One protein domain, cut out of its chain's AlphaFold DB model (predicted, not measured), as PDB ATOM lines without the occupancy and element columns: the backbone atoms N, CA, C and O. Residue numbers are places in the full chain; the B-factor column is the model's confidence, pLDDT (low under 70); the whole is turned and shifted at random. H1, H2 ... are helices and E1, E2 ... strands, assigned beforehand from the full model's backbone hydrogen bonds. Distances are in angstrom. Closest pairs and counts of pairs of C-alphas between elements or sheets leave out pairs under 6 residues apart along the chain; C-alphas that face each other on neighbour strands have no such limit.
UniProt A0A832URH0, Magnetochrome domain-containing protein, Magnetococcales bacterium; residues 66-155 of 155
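This is residues 66 to 155 of the 155 residues of the protein "Magnetochrome domain-containing protein" of Magnetococcales bacterium (UniProt A0A832URH0). There is little regular structure: long loops surround two short helices, H1 and H3, near the middle, with a two-stranded antiparallel ribbon, E1 and E2, at one end and H2 toward the other. The 90 printed residues run E1, H1, H2, H3, E2, of mixed class, with only 30 in named elements. The whole is compact, radius of gyration of the C-alphas 13.6 A, spanning 39 by 30 by 23 A.

Find C-alpha 67 at (12.619, 17.517, -31.992); there E1, residues 67 to 72, begins its 15.3 A. H1 is residues 92 to 95, 5.8 A; H2 is 111 to 120, 14.3 A; H3 is 143 to 146, 5.8 A. E2, residues 149 to 154, runs 16.5 A to C-alpha 154 at (10.383, 20.620, -30.030).

Look at N 70 and O 151, 2.8 A apart: E1 and E2 are antiparallel at 148 degrees. H2 and H3 touch, their closest C-alphas, Ser 120 and Cys 146, 5.3 A apart. H1 and H3 are only just apart, at 8.4 A. In H2 every O i to N i+4 pair is within hydrogen-bond range; H1 and H3 are too short for one.

The printed part has no cut. The links E1 to H1, H1 to H2 and H2 to H3 are long. Residues 104 to 106 have pLDDT under 70.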
ATOM      1  N   HIS A  66      10.867  14.150 -29.731       73.75
ATOM      2  CA  HIS A  66      10.176  14.810 -30.836       73.75
ATOM      3  C   HIS A  66      10.765  16.207 -31.031       73.75
ATOM      4  O   HIS A  66      10.256  17.207 -30.541       73.75
ATOM      5  N   THR A  67      11.919  16.270 -31.689       80.69
ATOM      6  CA  THR A  67      12.619  17.517 -31.992       80.69
ATOM      7  C   THR A  67      13.053  17.517 -33.447       80.69
ATOM      8  O   THR A  67      13.372  16.477 -34.022       80.69
ATOM      9  N   ARG A  68      13.079  18.700 -34.058       84.81
ATOM     10  CA  ARG A  68      13.665  18.919 -35.381       84.81
ATOM     11  C   ARG A  68      14.858  19.852 -35.277       84.81
ATOM     12  O   ARG A  68      14.833  20.829 -34.530       84.81
ATOM     13  N   LYS A  69      15.883  19.576 -36.082       88.06
ATOM     14  CA  LYS A  69      17.041  20.457 -36.236       88.06
ATOM     15  C   LYS A  69      16.721  21.538 -37.257       88.06
ATOM     16  O   LYS A  69      16.317  21.237 -38.378       88.06
ATOM     17  N   ILE A  70      16.917  22.790 -36.870       88.31
ATOM     18  CA  ILE A  70      16.844  23.941 -37.765       88.31
ATOM     19  C   ILE A  70      18.210  24.608 -37.872       88.31
ATOM     20  O   ILE A  70      19.005  24.582 -36.934       88.31
ATOM     21  N   VAL A  71      18.468  25.235 -39.017       89.31
ATOM     22  CA  VAL A  71      19.672  26.039 -39.230       89.31
ATOM     23  C   VAL A  71      19.303  27.513 -39.165       89.31
ATOM     24  O   VAL A  71      18.533  28.017 -39.985       89.31
ATOM     25  N   VAL A  72      19.871  28.213 -38.191       85.31
ATOM     26  CA  VAL A  72      19.699  29.651 -38.005       85.31
ATOM     27  C   VAL A  72      20.756  30.373 -38.839       85.31
ATOM     28  O   VAL A  72      21.942  30.360 -38.516       85.31
ATOM     29  N   LYS A  73      20.316  31.005 -39.933       77.38
ATOM     30  CA  LYS A  73      21.196  31.715 -40.884       77.38
ATOM     31  C   LYS A  73      21.496  33.162 -40.483       77.38
ATOM     32  O   LYS A  73      22.506  33.724 -40.901       77.38
ATOM     33  N   MET A  74      20.615  33.772 -39.691       80.19
ATOM     34  CA  MET A  74      20.718  35.155 -39.233       80.19
ATOM     35  C   MET A  74      20.327  35.249 -37.763       80.19
ATOM     36  O   MET A  74      19.469  34.502 -37.298       80.19
ATOM     37  N   ILE A  75      20.952  36.177 -37.037       84.25
ATOM     38  CA  ILE A  75      20.646  36.414 -35.626       84.25
ATOM     39  C   ILE A  75      19.213  36.930 -35.503       84.25
ATOM     40  O   ILE A  75      18.937  38.020 -36.011       84.25
ATOM     41  N   PRO A  76      18.321  36.213 -34.802       85.56
ATOM     42  CA  PRO A  76      16.962  36.680 -34.612       85.56
ATOM     43  C   PRO A  76      16.937  37.846 -33.624       85.56
ATOM     44  O   PRO A  76      17.629  37.828 -32.599       85.56
ATOM     45  N   GLN A  77      16.092  38.833 -33.906       89.50
ATOM     46  CA  GLN A  77      15.718  39.849 -32.930       89.50
ATOM     47  C   GLN A  77      14.557  39.346 -32.070       89.50
ATOM     48  O   GLN A  77      13.590  38.801 -32.597       89.50
ATOM     49  N   ILE A  78      14.651  39.530 -30.753       91.19
ATOM     50  CA  ILE A  78      13.604  39.145 -29.798       91.19
ATOM     51  C   ILE A  78      13.285  40.289 -28.837       91.19
ATOM     52  O   ILE A  78      14.137  41.124 -28.518       91.19
ATOM     53  N   LYS A  79      12.048  40.304 -28.342       92.12
ATOM     54  CA  LYS A  79      11.652  41.134 -27.200       92.12
ATOM     55  C   LYS A  79      12.142  40.495 -25.894       92.12
ATOM     56  O   LYS A  79      12.444  39.303 -25.861       92.12
ATOM     57  N   ARG A  80      12.228  41.279 -24.814       85.12
ATOM     58  CA  ARG A  80      12.698  40.791 -23.498       85.12
ATOM     59  C   ARG A  80      11.774  39.748 -22.864       85.12
ATOM     60  O   ARG A  80      12.239  38.944 -22.071       85.12
ATOM     61  N   ASP A  81      10.498  39.764 -23.223       88.56
ATOM     62  CA  ASP A  81       9.436  38.872 -22.750       88.56
ATOM     63  C   ASP A  81       9.175  37.683 -23.695       88.56
ATOM     64  O   ASP A  81       8.210  36.938 -23.518       88.56
ATOM     65  N   ALA A  82      10.017  37.490 -24.716       88.69
ATOM     66  CA  ALA A  82       9.840  36.410 -25.678       88.69
ATOM     67  C   ALA A  82       9.961  35.029 -25.009       88.69
ATOM     68  O   ALA A  82      10.911  34.749 -24.277       88.69
ATOM     69  N   LYS A  83       9.012  34.135 -25.314       88.12
ATOM     70  CA  LYS A  83       9.056  32.729 -24.887       88.12
ATOM     71  C   LYS A  83      10.081  31.955 -25.713       88.12
ATOM     72  O   LYS A  83      10.208  32.196 -26.912       88.12
ATOM     73  N   ILE A  84      10.778  31.011 -25.081       86.44
ATOM     74  CA  ILE A  84      11.816  30.198 -25.725       86.44
ATOM     75  C   ILE A  84      11.153  29.017 -26.467       86.44
ATOM     76  O   ILE A  84      10.534  28.184 -25.809       86.44
ATOM     77  N   PRO A  85      11.271  28.915 -27.810       84.88
ATOM     78  CA  PRO A  85      10.700  27.816 -28.597       84.88
ATOM     79  C   PRO A  85      11.698  26.671 -28.849       84.88
ATOM     80  O   PRO A  85      11.445  25.793 -29.662       84.88
ATOM     81  N   HIS A  86      12.873  26.718 -28.227       84.81
ATOM     82  CA  HIS A  86      13.958  25.754 -28.379       84.81
ATOM     83  C   HIS A  86      14.505  25.366 -27.005       84.81
ATOM     84  O   HIS A  86      14.208  26.015 -26.002       84.81
ATOM     85  N   SER A  87      15.340  24.332 -26.949       83.06
ATOM     86  CA  SER A  87      16.054  23.980 -25.717       83.06
ATOM     87  C   SER A  87      16.851  25.172 -25.169       83.06
ATOM     88  O   SER A  87      17.261  26.066 -25.917       83.06
ATOM     89  N   TYR A  88      17.063  25.218 -23.856       83.19
ATOM     90  CA  TYR A  88      17.857  26.279 -23.243       83.19
ATOM     91  C   TYR A  88      19.350  26.099 -23.565       83.19
ATOM     92  O   TYR A  88      19.920  25.056 -23.271       83.19
ATOM     93  N   TRP A  89      19.979  27.135 -24.132       80.50
ATOM     94  CA  TRP A  89      21.396  27.137 -24.549       80.50
ATOM     95  C   TRP A  89      22.246  28.198 -23.820       80.50
ATOM     96  O   TRP A  89      23.354  28.541 -24.240       80.50
ATOM     97  N   GLY A  90      21.724  28.767 -22.730       81.81
ATOM     98  CA  GLY A  90      22.356  29.858 -21.986       81.81
ATOM     99  C   GLY A  90      21.720  31.235 -22.238       81.81
ATOM    100  O   GLY A  90      20.587  31.320 -22.715       81.81
ATOM    101  N   PRO A  91      22.432  32.334 -21.909       83.44
ATOM    102  CA  PRO A  91      21.885  33.687 -21.990       83.44
ATOM    103  C   PRO A  91      21.421  34.075 -23.398       83.44
ATOM    104  O   PRO A  91      22.172  33.928 -24.365       83.44
ATOM    105  N   CYS A  92      20.230  34.674 -23.507       82.31
ATOM    106  CA  CYS A  92      19.613  35.043 -24.786       82.31
ATOM    107  C   CYS A  92      20.516  35.928 -25.662       82.31
ATOM    108  O   CYS A  92      20.555  35.772 -26.877       82.31
ATOM    109  N   THR A  93      21.292  36.826 -25.050       80.38
ATOM    110  CA  THR A  93      22.185  37.777 -25.736       80.38
ATOM    111  C   THR A  93      23.344  37.118 -26.491       80.38
ATOM    112  O   THR A  93      23.934  37.750 -27.376       80.38
ATOM    113  N   LYS A  94      23.660  35.846 -26.191       76.94
ATOM    114  CA  LYS A  94      24.649  35.069 -26.952       76.94
ATOM    115  C   LYS A  94      24.188  34.853 -28.393       76.94
ATOM    116  O   LYS A  94      24.969  35.053 -29.323       76.94
ATOM    117  N   CYS A  95      22.914  34.508 -28.571       80.62
ATOM    118  CA  CYS A  95      22.364  34.057 -29.850       80.62
ATOM    119  C   CYS A  95      21.312  34.997 -30.446       80.62
ATOM    120  O   CYS A  95      21.024  34.867 -31.631       80.62
ATOM    121  N   HIS A  96      20.779  35.946 -29.673       86.25
ATOM    122  CA  HIS A  96      19.751  36.892 -30.098       86.25
ATOM    123  C   HIS A  96      20.183  38.349 -29.940       86.25
ATOM    124  O   HIS A  96      20.980  38.707 -29.068       86.25
ATOM    125  N   LEU A  97      19.595  39.204 -30.773       88.31
ATOM    126  CA  LEU A  97      19.582  40.646 -30.561       88.31
ATOM    127  C   LEU A  97      18.331  41.002 -29.762       88.31
ATOM    128  O   LEU A  97      17.217  40.680 -30.166       88.31
ATOM    129  N   ILE A  98      18.509  41.671 -28.630       89.56
ATOM    130  CA  ILE A  98      17.374  42.161 -27.849       89.56
ATOM    131  C   ILE A  98      16.923  43.486 -28.458       89.56
ATOM    132  O   ILE A  98      17.751  44.369 -28.679       89.56
ATOM    133  N   VAL A  99      15.626  43.640 -28.728       88.19
ATOM    134  CA  VAL A  99      15.058  44.922 -29.173       88.19
ATOM    135  C   VAL A  99      15.337  45.988 -28.105       88.19
ATOM    136  O   VAL A  99      15.048  45.780 -26.928       88.19
ATOM    137  N   GLY A 100      15.951  47.105 -28.509       83.06
ATOM    138  CA  GLY A 100      16.435  48.145 -27.587       83.06
ATOM    139  C   GLY A 100      17.715  47.779 -26.818       83.06
ATOM    140  O   GLY A 100      18.087  48.479 -25.880       83.06
ATOM    141  N   GLY A 101      18.374  46.671 -27.168       79.19
ATOM    142  CA  GLY A 101      19.677  46.267 -26.643       79.19
ATOM    143  C   GLY A 101      20.855  46.703 -27.529       79.19
ATOM    144  O   GLY A 101      20.665  47.410 -28.519       79.19
ATOM    145  N   PRO A 102      22.084  46.266 -27.195       73.69
ATOM    146  CA  PRO A 102      23.280  46.580 -27.974       73.69
ATOM    147  C   PRO A 102      23.172  46.123 -29.441       73.69
ATOM    148  O   PRO A 102      22.662  45.024 -29.701       73.69
ATOM    149  N   PRO A 103      23.678  46.919 -30.402       70.69
ATOM    150  CA  PRO A 103      23.579  46.605 -31.822       70.69
ATOM    151  C   PRO A 103      24.425  45.379 -32.222       70.69
ATOM    152  O   PRO A 103      25.355  44.976 -31.509       70.69
ATOM    153  N   PRO A 104      24.133  44.765 -33.385       65.62
ATOM    154  CA  PRO A 104      25.004  43.746 -33.965       65.62
ATOM    155  C   PRO A 104      26.413  44.315 -34.197       65.62
ATOM    156  O   PRO A 104      26.555  45.377 -34.792       65.62
ATOM    157  N   GLY A 105      27.451  43.602 -33.742       64.44
ATOM    158  CA  GLY A 105      28.856  44.003 -33.927       64.44
ATOM    159  C   GLY A 105      29.604  44.413 -32.653       64.44
ATOM    160  O   GLY A 105      30.773  44.762 -32.734       64.44
ATOM    161  N   SER A 106      28.983  44.323 -31.475       68.25
ATOM    162  CA  SER A 106      29.629  44.645 -30.189       68.25
ATOM    163  C   SER A 106      30.661  43.607 -29.706       68.25
ATOM    164  O   SER A 106      31.213  43.745 -28.618       68.25
ATOM    165  N   GLN A 107      30.878  42.524 -30.457       76.12
ATOM    166  CA  GLN A 107      31.796  41.446 -30.092       76.12
ATOM    167  C   GLN A 107      33.234  41.769 -30.506       76.12
ATOM    168  O   GLN A 107      33.441  42.316 -31.591       76.12
ATOM    169  N   PRO A 108      34.237  41.340 -29.719       79.25
ATOM    170  CA  PRO A 108      35.633  41.452 -30.116       79.25
ATOM    171  C   PRO A 108      35.892  40.775 -31.469       79.25
ATOM    172  O   PRO A 108      35.573  39.598 -31.669       79.25
ATOM    173  N   ILE A 109      36.504  41.516 -32.391       84.94
ATOM    174  CA  ILE A 109      36.905  41.022 -33.707       84.94
ATOM    175  C   ILE A 109      38.339  41.452 -34.008       84.94
ATOM    176  O   ILE A 109      38.683  42.631 -33.957       84.94
ATOM    177  N   THR A 110      39.190  40.476 -34.307       87.00
ATOM    178  CA  THR A 110      40.572  40.724 -34.733       87.00
ATOM    179  C   THR A 110      40.616  41.178 -36.198       87.00
ATOM    180  O   THR A 110      39.662  40.926 -36.939       87.00
ATOM    181  N   PRO A 111      41.711  41.800 -36.676       87.31
ATOM    182  CA  PRO A 111      41.872  42.109 -38.099       87.31
ATOM    183  C   PRO A 111      41.711  40.876 -39.002       87.31
ATOM    184  O   PRO A 111      41.010  40.931 -40.010       87.31
ATOM    185  N   VAL A 112      42.271  39.736 -38.584       84.94
ATOM    186  CA  VAL A 112      42.096  38.437 -39.256       84.94
ATOM    187  C   VAL A 112      40.624  38.013 -39.231       84.94
ATOM    188  O   VAL A 112      40.063  37.633 -40.254       84.94
ATOM    189  N   GLY A 113      39.960  38.162 -38.085       85.94
ATOM    190  CA  GLY A 113      38.526  37.938 -37.933       85.94
ATOM    191  C   GLY A 113      37.663  38.761 -38.891       85.94
ATOM    192  O   GLY A 113      36.722  38.223 -39.466       85.94
ATOM    193  N   LYS A 114      38.007  40.037 -39.126       87.19
ATOM    194  CA  LYS A 114      37.308  40.900 -40.097       87.19
ATOM    195  C   LYS A 114      37.436  40.374 -41.525       87.19
ATOM    196  O   LYS A 114      36.464  40.414 -42.276       87.19
ATOM    197  N   ALA A 115      38.616  39.879 -41.899       88.25
ATOM    198  CA  ALA A 115      38.828  39.280 -43.215       88.25
ATOM    199  C   ALA A 115      37.962  38.024 -43.400       88.25
ATOM    200  O   ALA A 115      37.284  37.891 -44.419       88.25
ATOM    201  N   TRP A 116      37.903  37.153 -42.385       87.00
ATOM    202  CA  TRP A 116      37.037  35.972 -42.401       87.00
ATOM    203  C   TRP A 116      35.554  36.324 -42.426       87.00
ATOM    204  O   TRP A 116      34.804  35.714 -43.182       87.00
ATOM    205  N   GLU A 117      35.121  37.327 -41.661       87.06
ATOM    206  CA  GLU A 117      33.740  37.803 -41.720       87.06
ATOM    207  C   GLU A 117      33.400  38.313 -43.129       87.06
ATOM    208  O   GLU A 117      32.359  37.950 -43.676       87.06
ATOM    209  N   LYS A 118      34.295  39.072 -43.773       88.25
ATOM    210  CA  LYS A 118      34.088  39.532 -45.153       88.25
ATOM    211  C   LYS A 118      33.982  38.356 -46.129       88.25
ATOM    212  O   LYS A 118      33.051  38.333 -46.932       88.25
ATOM    213  N   ALA A 119      34.867  37.364 -46.017       87.19
ATOM    214  CA  ALA A 119      34.808  36.135 -46.813       87.19
ATOM    215  C   ALA A 119      33.505  35.347 -46.570       87.19
ATOM    216  O   ALA A 119      32.919  34.812 -47.512       87.19
ATOM    217  N   SER A 120      33.002  35.360 -45.329       87.50
ATOM    218  CA  SER A 120      31.783  34.648 -44.928       87.50
ATOM    219  C   SER A 120      30.504  35.133 -45.620       87.50
ATOM    220  O   SER A 120      29.512  34.408 -45.653       87.50
ATOM    221  N   THR A 121      30.544  36.330 -46.219       86.12
ATOM    222  CA  THR A 121      29.444  36.903 -47.009       86.12
ATOM    223  C   THR A 121      29.120  36.063 -48.247       86.12
ATOM    224  O   THR A 121      27.968  36.017 -48.665       86.12
ATOM    225  N   PHE A 122      30.117  35.381 -48.821       87.69
ATOM    226  CA  PHE A 122      29.934  34.521 -49.996       87.69
ATOM    227  C   PHE A 122      29.601  33.080 -49.605       87.69
ATOM    228  O   PHE A 122      28.747  32.441 -50.216       87.69
ATOM    229  N   LYS A 123      30.283  32.556 -48.582       88.25
ATOM    230  CA  LYS A 123      30.069  31.210 -48.047       88.25
ATOM    231  C   LYS A 123      30.566  31.148 -46.612       88.25
ATOM    232  O   LYS A 123      31.617  31.704 -46.309       88.25
ATOM    233  N   LYS A 124      29.858  30.416 -45.749       88.38
ATOM    234  CA  LYS A 124      30.314  30.137 -44.381       88.38
ATOM    235  C   LYS A 124      31.730  29.559 -44.390       88.38
ATOM    236  O   LYS A 124      32.032  28.639 -45.147       88.38
ATOM    237  N   VAL A 125      32.585  30.156 -43.568       89.88
ATOM    238  CA  VAL A 125      34.009  29.814 -43.452       89.88
ATOM    239  C   VAL A 125      34.193  28.619 -42.522       89.88
ATOM    240  O   VAL A 125      35.063  27.785 -42.744       89.88
ATOM    241  N   GLY A 126      33.378  28.543 -41.471       88.50
ATOM    242  CA  GLY A 126      33.418  27.471 -40.492       88.50
ATOM    243  C   GLY A 126      32.322  26.426 -40.715       88.50
ATOM    244  O   GLY A 126      31.332  26.699 -41.401       88.50
ATOM    245  N   PRO A 127      32.470  25.233 -40.114       91.06
ATOM    246  CA  PRO A 127      31.434  24.206 -40.145       91.06
ATOM    247  C   PRO A 127      30.178  24.659 -39.382       91.06
ATOM    248  O   PRO A 127      30.250  25.596 -38.582       91.06
ATOM    249  N   PRO A 128      29.031  23.986 -39.565       91.50
ATOM    250  CA  PRO A 128      27.889  24.157 -38.679       91.50
ATOM    251  C   PRO A 128      28.253  23.802 -37.231       91.50
ATOM    252  O   PRO A 128      28.975  22.833 -36.994       91.50
ATOM    253  N   ILE A 129      27.755  24.574 -36.270       90.94
ATOM    254  CA  ILE A 129      28.044  24.402 -34.838       90.94
ATOM    255  C   ILE A 129      26.771  24.502 -33.995       90.94
ATOM    256  O   ILE A 129      25.746  25.024 -34.443       90.94
ATOM    257  N   LEU A 130      26.860  24.035 -32.752       88.56
ATOM    258  CA  LEU A 130      25.819  24.225 -31.745       88.56
ATOM    259  C   LEU A 130      25.980  25.584 -31.033       88.56
ATOM    260  O   LEU A 130      27.083  26.141 -31.010       88.56
ATOM    261  N   PRO A 131      24.911  26.140 -30.431       85.25
ATOM    262  CA  PRO A 131      24.965  27.439 -29.753       85.25
ATOM    263  C   PRO A 131      25.938  27.509 -28.566       85.25
ATOM    264  O   PRO A 131      26.404  28.592 -28.211       85.25
ATOM    265  N   ASP A 132      26.241  26.368 -27.954       84.88
ATOM    266  CA  ASP A 132      27.131  26.195 -26.804       84.88
ATOM    267  C   ASP A 132      28.557  25.765 -27.188       84.88
ATOM    268  O   ASP A 132      29.383  25.511 -26.312       84.88
ATOM    269  N   SER A 133      28.875  25.715 -28.486       87.12
ATOM    270  CA  SER A 133      30.194  25.297 -28.962       87.12
ATOM    271  C   SER A 133      31.316  26.227 -28.484       87.12
ATOM    272  O   SER A 133      31.201  27.457 -28.505       87.12
ATOM    273  N   THR A 134      32.444  25.627 -28.104       87.06
ATOM    274  CA  THR A 134      33.639  26.352 -27.658       87.06
ATOM    275  C   THR A 134      34.401  26.940 -28.842       87.06
ATOM    276  O   THR A 134      34.548  26.331 -29.901       87.06
ATOM    277  N   ARG A 135      34.923  28.156 -28.664       85.56
ATOM    278  CA  ARG A 135      35.732  28.831 -29.680       85.56
ATOM    279  C   ARG A 135      37.175  28.316 -29.654       85.56
ATOM    280  O   ARG A 135      37.887  28.552 -28.684       85.56
ATOM    281  N   HIS A 136      37.620  27.721 -30.762       89.12
ATOM    282  CA  HIS A 136      38.993  27.216 -30.956       89.12
ATOM    283  C   HIS A 136      39.868  28.101 -31.864       89.12
ATOM    284  O   HIS A 136      40.984  27.730 -32.211       89.12
ATOM    285  N   HIS A 137      39.371  29.275 -32.261       83.81
ATOM    286  CA  HIS A 137      40.083  30.238 -33.104       83.81
ATOM    287  C   HIS A 137      40.133  31.627 -32.440       83.81
ATOM    288  O   HIS A 137      39.337  31.912 -31.536       83.81
ATOM    289  N   PRO A 138      41.023  32.541 -32.872       84.88
ATOM    290  CA  PRO A 138      41.028  33.928 -32.404       84.88
ATOM    291  C   PRO A 138      39.665  34.628 -32.580       84.88
ATOM    292  O   PRO A 138      38.827  34.151 -33.347       84.88
ATOM    293  N   PRO A 139      39.385  35.735 -31.869       84.94
ATOM    294  CA  PRO A 139      38.086  36.394 -31.958       84.94
ATOM    295  C   PRO A 139      37.780  36.862 -33.389       84.94
ATOM    296  O   PRO A 139      38.551  37.627 -33.978       84.94
ATOM    297  N   SER A 140      36.636  36.425 -33.920       85.25
ATOM    298  CA  SER A 140      36.197  36.685 -35.302       85.25
ATOM    299  C   SER A 140      34.784  37.268 -35.361       85.25
ATOM    300  O   SER A 140      34.018  36.963 -36.268       85.25
ATOM    301  N   GLY A 141      34.410  38.075 -34.363       83.44
ATOM    302  CA  GLY A 141      33.047  38.583 -34.239       83.44
ATOM    303  C   GLY A 141      32.072  37.501 -33.764       83.44
ATOM    304  O   GLY A 141      32.427  36.625 -32.972       83.44
ATOM    305  N   ARG A 142      30.809  37.579 -34.199       83.81
ATOM    306  CA  ARG A 142      29.765  36.620 -33.796       83.81
ATOM    307  C   ARG A 142      29.879  35.312 -34.574       83.81
ATOM    308  O   ARG A 142      29.990  35.341 -35.794       83.81
ATOM    309  N   CYS A 143      29.711  34.178 -33.893       86.19
ATOM    310  CA  CYS A 143      29.878  32.847 -34.484       86.19
ATOM    311  C   CYS A 143      29.039  32.644 -35.758       86.19
ATOM    312  O   CYS A 143      29.561  32.208 -36.774       86.19
ATOM    313  N   ILE A 144      27.771  33.064 -35.743       86.94
ATOM    314  CA  ILE A 144      26.838  32.948 -36.879       86.94
ATOM    315  C   ILE A 144      27.251  33.723 -38.137       86.94
ATOM    316  O   ILE A 144      26.693  33.496 -39.205       86.94
ATOM    317  N   LYS A 145      28.209  34.656 -38.060       87.12
ATOM    318  CA  LYS A 145      28.753  35.284 -39.268       87.12
ATOM    319  C   LYS A 145      29.511  34.246 -40.087       87.12
ATOM    320  O   LYS A 145      29.183  34.033 -41.250       87.12
ATOM    321  N   CYS A 146      30.399  33.507 -39.430       89.19
ATOM    322  CA  CYS A 146      31.273  32.531 -40.068       89.19
ATOM    323  C   CYS A 146      30.718  31.099 -40.081       89.19
ATOM    324  O   CYS A 146      31.133  30.327 -40.939       89.19
ATOM    325  N   HIS A 147      29.790  30.760 -39.182       90.44
ATOM    326  CA  HIS A 147      29.216  29.424 -39.009       90.44
ATOM    327  C   HIS A 147      27.700  29.417 -39.225       90.44
ATOM    328  O   HIS A 147      27.026  30.430 -39.028       90.44
ATOM    329  N   ASP A 148      27.165  28.251 -39.567       91.38
ATOM    330  CA  ASP A 148      25.737  27.965 -39.451       91.38
ATOM    331  C   ASP A 148      25.431  27.469 -38.033       91.38
ATOM    332  O   ASP A 148      26.132  26.602 -37.513       91.38
ATOM    333  N   ILE A 149      24.399  28.018 -37.388       89.81
ATOM    334  CA  ILE A 149      24.030  27.610 -36.025       89.81
ATOM    335  C   ILE A 149      22.879  26.614 -36.096       89.81
ATOM    336  O   ILE A 149      21.805  26.939 -36.604       89.81
ATOM    337  N   VAL A 150      23.100  25.408 -35.581       90.25
ATOM    338  CA  VAL A 150      22.100  24.336 -35.566       90.25
ATOM    339  C   VAL A 150      21.387  24.332 -34.221       90.25
ATOM    340  O   VAL A 150      22.030  24.238 -33.181       90.25
ATOM    341  N   VAL A 151      20.060  24.432 -34.235       87.31
ATOM    342  CA  VAL A 151      19.229  24.470 -33.024       87.31
ATOM    343  C   VAL A 151      18.170  23.379 -33.088       87.31
ATOM    344  O   VAL A 151      17.564  23.154 -34.134       87.31
ATOM    345  N   GLU A 152      17.930  22.718 -31.958       86.44
ATOM    346  CA  GLU A 152      16.853  21.741 -31.792       86.44
ATOM    347  C   GLU A 152      15.583  22.424 -31.271       86.44
ATOM    348  O   GLU A 152      15.605  23.116 -30.248       86.44
ATOM    349  N   ILE A 153      14.481  22.237 -31.998       82.81
ATOM    350  CA  ILE A 153      13.150  22.765 -31.677       82.81
ATOM    351  C   ILE A 153      12.207  21.588 -31.394       82.81
ATOM    352  O   ILE A 153      12.162  20.680 -32.230       82.81
ATOM    353  N   PRO A 154      11.449  21.591 -30.279       79.19
ATOM    354  CA  PRO A 154      10.383  20.620 -30.030       79.19
ATOM    355  C   PRO A 154       9.324  20.642 -31.142       79.19
ATOM    356  O   PRO A 154       8.950  21.719 -31.611       79.19
ATOM    357  N   ILE A 155       8.881  19.462 -31.579       71.56
ATOM    358  CA  ILE A 155       7.789  19.271 -32.551       71.56
ATOM    359  C   ILE A 155       6.487  19.058 -31.787       71.56
ATOM    360  O   ILE A 155       6.505  18.229 -30.851       71.56
TER     361      ILE A 155